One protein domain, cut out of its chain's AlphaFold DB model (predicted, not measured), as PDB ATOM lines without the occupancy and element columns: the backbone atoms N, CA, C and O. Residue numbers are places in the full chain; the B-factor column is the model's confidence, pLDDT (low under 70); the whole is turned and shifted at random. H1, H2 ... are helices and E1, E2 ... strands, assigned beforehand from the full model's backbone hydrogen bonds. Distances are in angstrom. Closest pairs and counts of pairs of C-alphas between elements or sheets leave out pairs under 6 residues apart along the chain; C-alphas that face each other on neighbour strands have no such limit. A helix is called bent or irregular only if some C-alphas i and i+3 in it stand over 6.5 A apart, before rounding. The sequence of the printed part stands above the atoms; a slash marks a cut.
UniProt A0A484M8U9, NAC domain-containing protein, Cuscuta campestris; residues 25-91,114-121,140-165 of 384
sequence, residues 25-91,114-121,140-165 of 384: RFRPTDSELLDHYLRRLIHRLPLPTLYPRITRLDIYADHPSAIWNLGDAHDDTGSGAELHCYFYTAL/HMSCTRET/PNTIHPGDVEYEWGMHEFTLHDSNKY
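AT A GLANCE: This is residues 25 to 91, 114 to 121 and 140 to 165 of the 384 residues of the protein "NAC domain-containing protein" of Cuscuta campestris (UniProt A0A484M8U9). Three long strands stand in a loose row, E3 between E1 and E2 and near each of them, with E1 and E2 apart and no two of the three paired; the helix H1 packs on the end of E3 at Leu 159, the short helix H2 comes close to E1 at Cys 85 and to E3 at Trp 152, and residues 55 to 56 of the long link before H2 pair with residues 87 to 88 of E1. Residues 141 to 147 stick out beyond the beginning of E3. The printed part has 101 residues, with two named helices and three named strands in the order H1, H2, E1, E2, E3; under half of the residues are in named elements, and the class is mixed, helices and strands. It is only just compact, close to loose, with a radius of gyration of the C-alphas of 14.9 A, and elongated, spanning 47 by 30 by 24 A.

HOW THE PARTS SIT: The longest helix is H1, residues 30 to 42. Its closest C-alphas to E3, residues 150 to 159, are those of Leu 34 and Leu 159, 6.4 A apart. The C-alphas of Ser 31 and Thr 121, the closest of H1 and E2, residues 114 to 121, are 6.1 A apart. E2 bends by 50 degrees at residue 117. E3 and E2 are near each other, with 17 pairs of C-alphas within 10 A. E1, residues 82 to 90, is near E3, with 13 such pairs, and apart from E2. E1, E2 and E3 pair with no named strand, but residues 55 to 56 pair in parallel with residues 87 to 88 of E1. H2, residues 64 to 68, has its Trp 68 C-alpha 6.9 A from that of Cys 85 in E1, their closest pair. H2 is apart from H1 and E2. Every O i to N i+4 pair is within hydrogen-bond range in H2, and 6 of 9 in H1.

IN THESE COORDINATES: H1 begins at C-alpha 30 (30.533, 3.523, -14.757) and is 16.7 A long; it is neither bent nor irregular, but only just: C-alphas 36 and 39 are 6.2 A apart. H2 is 5.9 A long. E1 is 25.6 A long from C-alpha 82 (45.084, 8.794, -23.994), E2 20.5 A, and E3 29.2 A, ending at C-alpha 159 (20.147, 4.457, -17.792).

THE WHOLE: The two C-alphas farthest apart, those of Leu 45 and Pro 145, are 47.3 A apart. Residues 92 to 113 are not printed, with 16.5 A between C-alphas 91 and 114; residues 122 to 139 are not printed, with 29.3 A between C-alphas 121 and 140. The links H1 to H2 and H2 to E1 are long, 21 and 13 residues. Mean pLDDT of the printed part is 88.1; residues 78 and 144 to 148 are under 70.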
ATOM      1  N   ARG A  25      41.744  14.559  -9.965       86.62
ATOM      2  CA  ARG A  25      41.432  13.987 -11.283       86.62
ATOM      3  C   ARG A  25      40.015  13.435 -11.278       86.62
ATOM      4  O   ARG A  25      39.647  12.674 -10.385       86.62
ATOM      5  N   PHE A  26      39.244  13.775 -12.304       89.94
ATOM      6  CA  PHE A  26      37.880  13.290 -12.470       89.94
ATOM      7  C   PHE A  26      37.875  11.861 -13.021       89.94
ATOM      8  O   PHE A  26      37.834  11.643 -14.228       89.94
ATOM      9  N   ARG A  27      37.937  10.876 -12.117       90.81
ATOM     10  CA  ARG A  27      38.011   9.443 -12.452       90.81
ATOM     11  C   ARG A  27      36.780   8.641 -11.989       90.81
ATOM     12  O   ARG A  27      36.959   7.657 -11.273       90.81
ATOM     13  N   PRO A  28      35.546   9.032 -12.365       92.81
ATOM     14  CA  PRO A  28      34.338   8.339 -11.926       92.81
ATOM     15  C   PRO A  28      34.221   6.936 -12.536       92.81
ATOM     16  O   PRO A  28      34.618   6.684 -13.678       92.81
ATOM     17  N   THR A  29      33.608   6.035 -11.777       94.31
ATOM     18  CA  THR A  29      33.170   4.711 -12.224       94.31
ATOM     19  C   THR A  29      31.978   4.788 -13.182       94.31
ATOM     20  O   THR A  29      31.222   5.762 -13.190       94.31
ATOM     21  N   ASP A  30      31.746   3.711 -13.945       95.88
ATOM     22  CA  ASP A  30      30.533   3.523 -14.757       95.88
ATOM     23  C   ASP A  30      29.241   3.801 -13.948       95.88
ATOM     24  O   ASP A  30      28.289   4.377 -14.472       95.88
ATOM     25  N   SER A  31      29.209   3.407 -12.668       95.38
ATOM     26  CA  SER A  31      28.082   3.602 -11.744       95.38
ATOM     27  C   SER A  31      27.880   5.061 -11.333       95.38
ATOM     28  O   SER A  31      26.751   5.544 -11.377       95.38
ATOM     29  N   GLU A  32      28.948   5.787 -10.991       95.50
ATOM     30  CA  GLU A  32      28.861   7.214 -10.645       95.50
ATOM     31  C   GLU A  32      28.453   8.053 -11.861       95.50
ATOM     32  O   GLU A  32      27.608   8.939 -11.742       95.50
ATOM     33  N   LEU A  33      28.985   7.739 -13.050       96.00
ATOM     34  CA  LEU A  33      28.597   8.379 -14.313       96.00
ATOM     35  C   LEU A  33      27.087   8.266 -14.573       96.00
ATOM     36  O   LEU A  33      26.447   9.253 -14.943       96.00
ATOM     37  N   LEU A  34      26.500   7.090 -14.339       95.94
ATOM     38  CA  LEU A  34      25.056   6.898 -14.472       95.94
ATOM     39  C   LEU A  34      24.268   7.605 -13.365       95.94
ATOM     40  O   LEU A  34      23.359   8.371 -13.670       95.94
ATOM     41  N   ASP A  35      24.588   7.359 -12.096       94.12
ATOM     42  CA  ASP A  35      23.700   7.729 -10.990       94.12
ATOM     43  C   ASP A  35      23.914   9.156 -10.461       94.12
ATOM     44  O   ASP A  35      22.971   9.836 -10.058       94.12
ATOM     45  N   HIS A  36      25.148   9.656 -10.495       94.62
ATOM     46  CA  HIS A  36      25.489  10.971  -9.952       94.62
ATOM     47  C   HIS A  36      25.600  12.066 -11.021       94.62
ATOM     48  O   HIS A  36      25.405  13.232 -10.685       94.62
ATOM     49  N   TYR A  37      25.828  11.714 -12.294       95.44
ATOM     50  CA  TYR A  37      25.919  12.690 -13.391       95.44
ATOM     51  C   TYR A  37      24.742  12.609 -14.369       95.44
ATOM     52  O   TYR A  37      24.086  13.626 -14.596       95.44
ATOM     53  N   LEU A  38      24.430  11.439 -14.941       95.56
ATOM     54  CA  LEU A  38      23.340  11.321 -15.922       95.56
ATOM     55  C   LEU A  38      21.947  11.379 -15.275       95.56
ATOM     56  O   LEU A  38      21.123  12.197 -15.683       95.56
ATOM     57  N   ARG A  39      21.683  10.566 -14.243       94.50
ATOM     58  CA  ARG A  39      20.400  10.563 -13.517       94.50
ATOM     59  C   ARG A  39      20.111  11.939 -12.917       94.50
ATOM     60  O   ARG A  39      19.017  12.462 -13.108       94.50
ATOM     61  N   ARG A  40      21.093  12.564 -12.258       94.44
ATOM     62  CA  ARG A  40      20.915  13.903 -11.675       94.44
ATOM     63  C   ARG A  40      20.575  14.967 -12.715       94.44
ATOM     64  O   ARG A  40      19.619  15.701 -12.488       94.44
ATOM     65  N   LEU A  41      21.250  14.992 -13.871       91.81
ATOM     66  CA  LEU A  41      20.890  15.905 -14.964       91.81
ATOM     67  C   LEU A  41      19.430  15.712 -15.411       91.81
ATOM     68  O   LEU A  41      18.699  16.689 -15.551       91.81
ATOM     69  N   ILE A  42      19.004  14.460 -15.609       91.56
ATOM     70  CA  ILE A  42      17.647  14.119 -16.073       91.56
ATOM     71  C   ILE A  42      16.575  14.570 -15.070       91.56
ATOM     72  O   ILE A  42      15.535  15.074 -15.484       91.56
ATOM     73  N   HIS A  43      16.836  14.439 -13.767       91.06
ATOM     74  CA  HIS A  43      15.928  14.875 -12.700       91.06
ATOM     75  C   HIS A  43      16.167  16.324 -12.223       91.06
ATOM     76  O   HIS A  43      15.616  16.715 -11.197       91.06
ATOM     77  N   ARG A  44      16.986  17.119 -12.935       90.00
ATOM     78  CA  ARG A  44      17.364  18.505 -12.572       90.00
ATOM     79  C   ARG A  44      17.947  18.663 -11.156       90.00
ATOM     80  O   ARG A  44      17.834  19.719 -10.540       90.00
ATOM     81  N   LEU A  45      18.593  17.620 -10.639       91.06
ATOM     82  CA  LEU A  45      19.224  17.620  -9.319       91.06
ATOM     83  C   LEU A  45      20.655  18.187  -9.390       91.06
ATOM     84  O   LEU A  45      21.351  17.930 -10.376       91.06
ATOM     85  N   PRO A  46      21.148  18.873  -8.338       89.75
ATOM     86  CA  PRO A  46      22.518  19.385  -8.295       89.75
ATOM     87  C   PRO A  46      23.573  18.296  -8.538       89.75
ATOM     88  O   PRO A  46      23.581  17.250  -7.876       89.75
ATOM     89  N   LEU A  47      24.487  18.553  -9.476       90.38
ATOM     90  CA  LEU A  47      25.639  17.688  -9.736       90.38
ATOM     91  C   LEU A  47      26.603  17.694  -8.526       90.38
ATOM     92  O   LEU A  47      26.671  18.697  -7.818       90.38
ATOM     93  N   PRO A  48      27.366  16.611  -8.267       88.69
ATOM     94  CA  PRO A  48      28.312  16.563  -7.143       88.69
ATOM     95  C   PRO A  48      29.471  17.562  -7.270       88.69
ATOM     96  O   PRO A  48      30.066  17.955  -6.274       88.69
ATOM     97  N   THR A  49      29.814  17.925  -8.505       86.94
ATOM     98  CA  THR A  49      30.841  18.899  -8.880       86.94
ATOM     99  C   THR A  49      30.503  19.436 -10.272       86.94
ATOM    100  O   THR A  49      29.960  18.702 -11.101       86.94
ATOM    101  N   LEU A  50      30.819  20.709 -10.522       83.12
ATOM    102  CA  LEU A  50      30.758  21.340 -11.849       83.12
ATOM    103  C   LEU A  50      32.091  21.230 -12.611       83.12
ATOM    104  O   LEU A  50      32.154  21.549 -13.796       83.12
ATOM    105  N   TYR A  51      33.148  20.749 -11.944       82.81
ATOM    106  CA  TYR A  51      34.396  20.340 -12.577       82.81
ATOM    107  C   TYR A  51      34.420  18.812 -12.782       82.81
ATOM    108  O   TYR A  51      34.284  18.075 -11.797       82.81
ATOM    109  N   PRO A  52      34.664  18.318 -14.007       83.25
ATOM    110  CA  PRO A  52      34.865  19.078 -15.237       83.25
ATOM    111  C   PRO A  52      33.543  19.549 -15.847       83.25
ATOM    112  O   PRO A  52      32.483  18.980 -15.575       83.25
ATOM    113  N   ARG A  53      33.609  20.552 -16.728       86.00
ATOM    114  CA  ARG A  53      32.424  21.050 -17.435       86.00
ATOM    115  C   ARG A  53      31.990  20.041 -18.504       86.00
ATOM    116  O   ARG A  53      32.570  19.973 -19.584       86.00
ATOM    117  N   ILE A  54      30.951  19.262 -18.200       92.06
ATOM    118  CA  ILE A  54      30.354  18.291 -19.129       92.06
ATOM    119  C   ILE A  54      29.408  19.026 -20.093       92.06
ATOM    120  O   ILE A  54      28.246  19.282 -19.773       92.06
ATOM    121  N   THR A  55      29.908  19.380 -21.279       90.56
ATOM    122  CA  THR A  55      29.163  20.143 -22.298       90.56
ATOM    123  C   THR A  55      27.967  19.353 -22.855       90.56
ATOM    124  O   THR A  55      28.042  18.144 -23.076       90.56
ATOM    125  N   ARG A  56      26.850  20.039 -23.123       90.38
ATOM    126  CA  ARG A  56      25.669  19.490 -23.811       90.38
ATOM    127  C   ARG A  56      25.848  19.618 -25.332       90.38
ATOM    128  O   ARG A  56      26.039  20.729 -25.813       90.38
ATOM    129  N   LEU A  57      25.823  18.513 -26.084       89.69
ATOM    130  CA  LEU A  57      26.130  18.493 -27.525       89.69
ATOM    131  C   LEU A  57      25.607  17.219 -28.222       89.69
ATOM    132  O   LEU A  57      25.699  16.129 -27.658       89.69
ATOM    133  N   ASP A  58      25.133  17.326 -29.471       89.38
ATOM    134  CA  ASP A  58      24.903  16.151 -30.332       89.38
ATOM    135  C   ASP A  58      26.245  15.613 -30.860       89.38
ATOM    136  O   ASP A  58      26.805  16.085 -31.851       89.38
ATOM    137  N   ILE A  59      26.756  14.587 -30.183       90.44
ATOM    138  CA  ILE A  59      28.023  13.907 -30.501       90.44
ATOM    139  C   ILE A  59      27.981  13.060 -31.788       90.44
ATOM    140  O   ILE A  59      28.997  12.469 -32.169       90.44
ATOM    141  N   TYR A  60      26.815  12.936 -32.430       88.88
ATOM    142  CA  TYR A  60      26.625  12.204 -33.682       88.88
ATOM    143  C   TYR A  60      26.517  13.124 -34.906       88.88
ATOM    144  O   TYR A  60      26.634  12.628 -36.030       88.88
ATOM    145  N   ALA A  61      26.359  14.437 -34.704       87.38
ATOM    146  CA  ALA A  61      26.210  15.417 -35.777       87.38
ATOM    147  C   ALA A  61      27.467  15.574 -36.657       87.38
ATOM    148  O   ALA A  61      27.347  15.591 -37.884       87.38
ATOM    149  N   ASP A  62      28.663  15.659 -36.057       87.62
ATOM    150  CA  ASP A  62      29.911  15.999 -36.764       87.62
ATOM    151  C   ASP A  62      31.131  15.153 -36.328       87.62
ATOM    152  O   ASP A  62      31.078  14.363 -35.381       87.62
ATOM    153  N   HIS A  63      32.226  15.256 -37.089       89.94
ATOM    154  CA  HIS A  63      33.456  14.488 -36.950       89.94
ATOM    155  C   HIS A  63      33.993  14.521 -35.507       89.94
ATOM    156  O   HIS A  63      34.016  15.592 -34.897       89.94
ATOM    157  N   PRO A  64      34.529  13.407 -34.960       91.25
ATOM    158  CA  PRO A  64      34.968  13.361 -33.564       91.25
ATOM    159  C   PRO A  64      35.975  14.451 -33.169       91.25
ATOM    160  O   PRO A  64      35.980  14.864 -32.019       91.25
ATOM    161  N   SER A  65      36.783  14.964 -34.109       90.44
ATOM    162  CA  SER A  65      37.698  16.089 -33.853       90.44
ATOM    163  C   SER A  65      37.012  17.447 -33.683       90.44
ATOM    164  O   SER A  65      37.559  18.293 -32.989       90.44
ATOM    165  N   ALA A  66      35.855  17.673 -34.309       89.75
ATOM    166  CA  ALA A  66      35.076  18.894 -34.122       89.75
ATOM    167  C   ALA A  66      34.380  18.863 -32.756       89.75
ATOM    168  O   ALA A  66      34.573  19.767 -31.949       89.75
ATOM    169  N   ILE A  67      33.693  17.751 -32.457       90.50
ATOM    170  CA  ILE A  67      33.083  17.464 -31.148       90.50
ATOM    171  C   ILE A  67      34.117  17.605 -30.018       90.50
ATOM    172  O   ILE A  67      33.865  18.277 -29.023       90.50
ATOM    173  N   TRP A  68      35.309  17.029 -30.197       91.00
ATOM    174  CA  TRP A  68      36.415  17.091 -29.237       91.00
ATOM    175  C   TRP A  68      36.817  18.512 -28.837       91.00
ATOM    176  O   TRP A  68      37.046  18.771 -27.660       91.00
ATOM    177  N   ASN A  69      36.895  19.432 -29.801       89.50
ATOM    178  CA  ASN A  69      37.350  20.802 -29.563       89.50
ATOM    179  C   ASN A  69      36.350  21.641 -28.734       89.50
ATOM    180  O   ASN A  69      36.671  22.769 -28.373       89.50
ATOM    181  N   LEU A  70      35.159  21.101 -28.438       87.81
ATOM    182  CA  LEU A  70      34.103  21.720 -27.626       87.81
ATOM    183  C   LEU A  70      34.001  21.126 -26.203       87.81
ATOM    184  O   LEU A  70      33.090  21.476 -25.448       87.81
ATOM    185  N   GLY A  71      34.893  20.198 -25.838       86.94
ATOM    186  CA  GLY A  71      34.930  19.560 -24.520       86.94
ATOM    187  C   GLY A  71      36.211  19.866 -23.751       86.94
ATOM    188  O   GLY A  71      37.286  19.984 -24.339       86.94
ATOM    189  N   ASP A  72      36.104  19.927 -22.424       86.12
ATOM    190  CA  ASP A  72      37.269  19.968 -21.536       86.12
ATOM    191  C   ASP A  72      38.040  18.635 -21.625       86.12
ATOM    192  O   ASP A  72      37.437  17.556 -21.678       86.12
ATOM    193  N   ALA A  73      39.367  18.710 -21.747       87.56
ATOM    194  CA  ALA A  73      40.213  17.611 -22.209       87.56
ATOM    195  C   ALA A  73      41.122  17.091 -21.092       87.56
ATOM    196  O   ALA A  73      42.091  17.734 -20.685       87.56
ATOM    197  N   HIS A  74      40.840  15.876 -20.627       83.56
ATOM    198  CA  HIS A  74      41.455  15.306 -19.436       83.56
ATOM    199  C   HIS A  74      42.393  14.143 -19.736       83.56
ATOM    200  O   HIS A  74      42.157  13.311 -20.615       83.56
ATOM    201  N   ASP A  75      43.423  14.038 -18.903       84.44
ATOM    202  CA  ASP A  75      44.303  12.881 -18.810       84.44
ATOM    203  C   ASP A  75      44.116  12.216 -17.438       84.44
ATOM    204  O   ASP A  75      44.465  12.792 -16.402       84.44
ATOM    205  N   ASP A  76      43.573  10.998 -17.432       72.75
ATOM    206  CA  ASP A  76      43.420  10.174 -16.225       72.75
ATOM    207  C   ASP A  76      44.758   9.587 -15.743       72.75
ATOM    208  O   ASP A  76      44.885   9.198 -14.581       72.75
ATOM    209  N   THR A  77      45.738   9.479 -16.643       70.19
ATOM    210  CA  THR A  77      46.960   8.670 -16.504       70.19
ATOM    211  C   THR A  77      48.213   9.524 -16.272       70.19
ATOM    212  O   THR A  77      49.196   9.029 -15.732       70.19
ATOM    213  N   GLY A  78      48.193  10.797 -16.675       69.50
ATOM    214  CA  GLY A  78      49.348  11.704 -16.622       69.50
ATOM    215  C   GLY A  78      50.423  11.398 -17.675       69.50
ATOM    216  O   GLY A  78      51.589  11.723 -17.472       69.50
ATOM    217  N   SER A  79      50.047  10.738 -18.773       74.38
ATOM    218  CA  SER A  79      50.955  10.249 -19.825       74.38
ATOM    219  C   SER A  79      50.802  10.954 -21.179       74.38
ATOM    220  O   SER A  79      51.596  10.704 -22.084       74.38
ATOM    221  N   GLY A  80      49.748  11.753 -21.368       73.88
ATOM    222  CA  GLY A  80      49.360  12.369 -22.642       73.88
ATOM    223  C   GLY A  80      48.944  11.395 -23.759       73.88
ATOM    224  O   GLY A  80      48.516  11.839 -24.822       73.88
ATOM    225  N   ALA A  81      49.060  10.076 -23.556       75.50
ATOM    226  CA  ALA A  81      48.875   9.067 -24.603       75.50
ATOM    227  C   ALA A  81      47.401   8.714 -24.885       75.50
ATOM    228  O   ALA A  81      47.060   8.308 -26.001       75.50
ATOM    229  N   GLU A  82      46.538   8.874 -23.881       83.38
ATOM    230  CA  GLU A  82      45.084   8.794 -23.994       83.38
ATOM    231  C   GLU A  82      44.464   9.986 -23.271       83.38
ATOM    232  O   GLU A  82      44.529  10.089 -22.046       83.38
ATOM    233  N   LEU A  83      43.844  10.871 -24.047       90.38
ATOM    234  CA  LEU A  83      43.022  11.955 -23.526       90.38
ATOM    235  C   LEU A  83      41.545  11.578 -23.658       90.38
ATOM    236  O   LEU A  83      41.171  10.767 -24.515       90.38
ATOM    237  N   HIS A  84      40.686  12.216 -22.868       92.56
ATOM    238  CA  HIS A  84      39.239  12.093 -23.020       92.56
ATOM    239  C   HIS A  84      38.475  13.369 -22.634       92.56
ATOM    240  O   HIS A  84      38.939  14.137 -21.797       92.56
ATOM    241  N   CYS A  85      37.276  13.534 -23.193       93.69
ATOM    242  CA  CYS A  85      36.321  14.592 -22.842       93.69
ATOM    243  C   CYS A  85      34.953  13.964 -22.514       93.69
ATOM    244  O   CYS A  85      34.646  12.864 -22.990       93.69
ATOM    245  N   TYR A  86      34.120  14.658 -21.735       95.19
ATOM    246  CA  TYR A  86      32.769  14.212 -21.368       95.19
ATOM    247  C   TYR A  86      31.690  15.130 -21.956       95.19
ATOM    248  O   TYR A  86      31.791  16.349 -21.847       95.19
ATOM    249  N   PHE A  87      30.630  14.538 -22.514       95.56
ATOM    250  CA  PHE A  87      29.493  15.264 -23.092       95.56
ATOM    251  C   PHE A  87      28.152  14.642 -22.704       95.56
ATOM    252  O   PHE A  87      28.038  13.418 -22.621       95.56
ATOM    253  N   TYR A  88      27.112  15.461 -22.570       95.56
ATOM    254  CA  TYR A  88      25.724  15.001 -22.554       95.56
ATOM    255  C   TYR A  88      25.118  15.120 -23.956       95.56
ATOM    256  O   TYR A  88      25.125  16.206 -24.529       95.56
ATOM    257  N   THR A  89      24.542  14.038 -24.483       92.88
ATOM    258  CA  THR A  89      23.804  14.047 -25.758       92.88
ATOM    259  C   THR A  89      22.339  13.691 -25.537       92.88
ATOM    260  O   THR A  89      22.009  12.814 -24.732       92.88
ATOM    261  N   ALA A  90      21.448  14.324 -26.299       90.44
ATOM    262  CA  ALA A  90      20.105  13.797 -26.496       90.44
ATOM    263  C   ALA A  90      20.176  12.488 -27.299       90.44
ATOM    264  O   ALA A  90      21.043  12.312 -28.160       90.44
ATOM    265  N   LEU A  91      19.253  11.570 -27.023       85.75
ATOM    266  CA  LEU A  91      19.018  10.386 -27.838       85.75
ATOM    267  C   LEU A  91      17.685  10.560 -28.560       85.75
ATOM    268  O   LEU A  91      16.623  10.554 -27.941       85.75
ATOM    269  N   HIS A 114      31.040   2.660 -34.880       91.19
ATOM    270  CA  HIS A 114      30.796   1.220 -34.791       91.19
ATOM    271  C   HIS A 114      30.792   0.736 -33.339       91.19
ATOM    272  O   HIS A 114      31.845   0.568 -32.718       91.19
ATOM    273  N   MET A 115      29.595   0.441 -32.830       93.31
ATOM    274  CA  MET A 115      29.403  -0.245 -31.550       93.31
ATOM    275  C   MET A 115      30.155  -1.583 -31.558       93.31
ATOM    276  O   MET A 115      30.082  -2.334 -32.530       93.31
ATOM    277  N   SER A 116      30.909  -1.841 -30.494       93.25
ATOM    278  CA  SER A 116      31.881  -2.935 -30.401       93.25
ATOM    279  C   SER A 116      31.605  -3.862 -29.214       93.25
ATOM    280  O   SER A 116      31.786  -5.070 -29.341       93.25
ATOM    281  N   CYS A 117      31.099  -3.336 -28.094       93.94
ATOM    282  CA  CYS A 117      30.503  -4.135 -27.021       93.94
ATOM    283  C   CYS A 117      29.474  -3.322 -26.216       93.94
ATOM    284  O   CYS A 117      29.431  -2.093 -26.299       93.94
ATOM    285  N   THR A 118      28.673  -4.029 -25.422       95.81
ATOM    286  CA  THR A 118      27.779  -3.472 -24.398       95.81
ATOM    287  C   THR A 118      28.104  -4.157 -23.077       95.81
ATOM    288  O   THR A 118      28.341  -5.365 -23.065       95.81
ATOM    289  N   ARG A 119      28.105  -3.409 -21.975       95.50
ATOM    290  CA  ARG A 119      28.203  -3.924 -20.608       95.50
ATOM    291  C   ARG A 119      27.053  -3.366 -19.779       95.50
ATOM    292  O   ARG A 119      26.709  -2.194 -19.923       95.50
ATOM    293  N   GLU A 120      26.488  -4.192 -18.913       95.44
ATOM    294  CA  GLU A 120      25.610  -3.725 -17.842       95.44
ATOM    295  C   GLU A 120      26.431  -3.039 -16.751       95.44
ATOM    296  O   GLU A 120      27.556  -3.442 -16.447       95.44
ATOM    297  N   THR A 121      25.840  -2.020 -16.143       94.00
ATOM    298  CA  THR A 121      26.362  -1.338 -14.963       94.00
ATOM    299  C   THR A 121      25.358  -1.537 -13.834       94.00
ATOM    300  O   THR A 121      24.172  -1.256 -14.006       94.00
ATOM    301  N   PRO A 140      36.323   6.385 -40.091       88.81
ATOM    302  CA  PRO A 140      36.133   7.322 -41.189       88.81
ATOM    303  C   PRO A 140      35.846   6.558 -42.492       88.81
ATOM    304  O   PRO A 140      36.337   5.444 -42.689       88.81
ATOM    305  N   ASN A 141      35.046   7.154 -43.378       84.88
ATOM    306  CA  ASN A 141      34.680   6.567 -44.673       84.88
ATOM    307  C   ASN A 141      35.855   6.603 -45.669       84.88
ATOM    308  O   ASN A 141      35.990   5.706 -46.498       84.88
ATOM    309  N   THR A 142      36.714   7.618 -45.544       79.12
ATOM    310  CA  THR A 142      37.923   7.830 -46.347       79.12
ATOM    311  C   THR A 142      39.119   7.991 -45.413       79.12
ATOM    312  O   THR A 142      38.988   8.548 -44.326       79.12
ATOM    313  N   ILE A 143      40.283   7.481 -45.817       72.25
ATOM    314  CA  ILE A 143      41.551   7.612 -45.088       72.25
ATOM    315  C   ILE A 143      42.621   7.970 -46.117       72.25
ATOM    316  O   ILE A 143      43.068   7.084 -46.851       72.25
ATOM    317  N   HIS A 144      43.046   9.230 -46.184       66.19
ATOM    318  CA  HIS A 144      44.252   9.592 -46.925       66.19
ATOM    319  C   HIS A 144      45.505   9.404 -46.036       66.19
ATOM    320  O   HIS A 144      45.398   9.313 -44.804       66.19
ATOM    321  N   PRO A 145      46.712   9.261 -46.622       57.41
ATOM    322  CA  PRO A 145      47.945   9.021 -45.864       57.41
ATOM    323  C   PRO A 145      48.415  10.247 -45.060       57.41
ATOM    324  O   PRO A 145      49.330  10.958 -45.460       57.41
ATOM    325  N   GLY A 146      47.804  10.469 -43.898       60.66
ATOM    326  CA  GLY A 146      48.159  11.538 -42.959       60.66
ATOM    327  C   GLY A 146      47.018  11.898 -42.008       60.66
ATOM    328  O   GLY A 146      47.263  12.103 -40.825       60.66
ATOM    329  N   ASP A 147      45.776  11.874 -42.504       62.22
ATOM    330  CA  ASP A 147      44.588  12.452 -41.850       62.22
ATOM    331  C   ASP A 147      44.313  11.925 -40.439       62.22
ATOM    332  O   ASP A 147      43.813  12.635 -39.569       62.22
ATOM    333  N   VAL A 148      44.568  10.633 -40.224       66.69
ATOM    334  CA  VAL A 148      44.087   9.916 -39.043       66.69
ATOM    335  C   VAL A 148      45.217   9.767 -38.030       66.69
ATOM    336  O   VAL A 148      45.698   8.663 -37.779       66.69
ATOM    337  N   GLU A 149      45.640  10.890 -37.446       77.12
ATOM    338  CA  GLU A 149      46.597  10.933 -36.327       77.12
ATOM    339  C   GLU A 149      46.084  10.145 -35.104       77.12
ATOM    340  O   GLU A 149      46.869   9.501 -34.403       77.12
ATOM    341  N   TYR A 150      44.760  10.120 -34.895       86.75
ATOM    342  CA  TYR A 150      44.123   9.527 -33.715       86.75
ATOM    343  C   TYR A 150      43.154   8.383 -34.022       86.75
ATOM    344  O   TYR A 150      42.360   8.434 -34.963       86.75
ATOM    345  N   GLU A 151      43.167   7.370 -33.161       91.25
ATOM    346  CA  GLU A 151      42.056   6.439 -32.977       91.25
ATOM    347  C   GLU A 151      41.066   7.028 -31.962       91.25
ATOM    348  O   GLU A 151      41.458   7.499 -30.892       91.25
ATOM    349  N   TRP A 152      39.784   7.014 -32.333       93.75
ATOM    350  CA  TRP A 152      38.689   7.642 -31.593       93.75
ATOM    351  C   TRP A 152      37.745   6.585 -31.015       93.75
ATOM    352  O   TRP A 152      37.147   5.799 -31.762       93.75
ATOM    353  N   GLY A 153      37.603   6.595 -29.692       95.19
ATOM    354  CA  GLY A 153      36.660   5.772 -28.941       95.19
ATOM    355  C   GLY A 153      35.510   6.601 -28.366       95.19
ATOM    356  O   GLY A 153      35.611   7.817 -28.209       95.19
ATOM    357  N   MET A 154      34.406   5.935 -28.042       96.31
ATOM    358  CA  MET A 154      33.286   6.514 -27.294       96.31
ATOM    359  C   MET A 154      32.708   5.454 -26.359       96.31
ATOM    360  O   MET A 154      32.400   4.346 -26.798       96.31
ATOM    361  N   HIS A 155      32.507   5.811 -25.093       96.94
ATOM    362  CA  HIS A 155      31.621   5.090 -24.179       96.94
ATOM    363  C   HIS A 155      30.308   5.868 -24.031       96.94
ATOM    364  O   HIS A 155      30.327   6.973 -23.498       96.94
ATOM    365  N   GLU A 156      29.196   5.297 -24.503       97.06
ATOM    366  CA  GLU A 156      27.823   5.816 -24.377       97.06
ATOM    367  C   GLU A 156      27.158   5.180 -23.145       97.06
ATOM    368  O   GLU A 156      26.795   3.995 -23.156       97.06
ATOM    369  N   PHE A 157      26.999   5.965 -22.083       97.31
ATOM    370  CA  PHE A 157      26.327   5.577 -20.846       97.31
ATOM    371  C   PHE A 157      24.852   5.986 -20.920       97.31
ATOM    372  O   PHE A 157      24.542   7.163 -21.092       97.31
ATOM    373  N   THR A 158      23.936   5.023 -20.790       96.12
ATOM    374  CA  THR A 158      22.482   5.274 -20.694       96.12
ATOM    375  C   THR A 158      21.918   4.576 -19.471       96.12
ATOM    376  O   THR A 158      22.407   3.506 -19.108       96.12
ATOM    377  N   LEU A 159      20.872   5.135 -18.865       95.25
ATOM    378  CA  LEU A 159      20.147   4.457 -17.792       95.25
ATOM    379  C   LEU A 159      19.345   3.261 -18.336       95.25
ATOM    380  O   LEU A 159      19.135   3.120 -19.542       95.25
ATOM    381  N   HIS A 160      18.914   2.384 -17.433       93.00
ATOM    382  CA  HIS A 160      17.978   1.296 -17.730       93.00
ATOM    383  C   HIS A 160      16.538   1.821 -17.880       93.00
ATOM    384  O   HIS A 160      15.794   1.382 -18.753       93.00
ATOM    385  N   ASP A 161      16.164   2.778 -17.030       89.06
ATOM    386  CA  ASP A 161      14.832   3.389 -16.938       89.06
ATOM    387  C   ASP A 161      14.587   4.516 -17.966       89.06
ATOM    388  O   ASP A 161      13.437   4.818 -18.287       89.06
ATOM    389  N   SER A 162      15.644   5.108 -18.536       85.94
ATOM    390  CA  SER A 162      15.551   6.238 -19.466       85.94
ATOM    391  C   SER A 162      16.530   6.132 -20.636       85.94
ATOM    392  O   SER A 162      17.747   6.083 -20.462       85.94
ATOM    393  N   ASN A 163      15.974   6.187 -21.850       81.12
ATOM    394  CA  ASN A 163      16.707   6.251 -23.120       81.12
ATOM    395  C   ASN A 163      16.552   7.621 -23.821       81.12
ATOM    396  O   ASN A 163      16.701   7.697 -25.036       81.12
ATOM    397  N   LYS A 164      16.224   8.698 -23.082       87.00
ATOM    398  CA  LYS A 164      16.100  10.067 -23.637       87.00
ATOM    399  C   LYS A 164      17.450  10.777 -23.822       87.00
ATOM    400  O   LYS A 164      17.585  11.616 -24.706       87.00
ATOM    401  N   TYR A 165      18.442  10.438 -23.000       92.75
ATOM    402  CA  TYR A 165      19.759  11.078 -22.973       92.75
ATOM    403  C   TYR A 165      20.859  10.047 -22.720       92.75
ATOM    404  O   TYR A 165      20.611   8.996 -22.122       92.75
TER     405      TYR A 165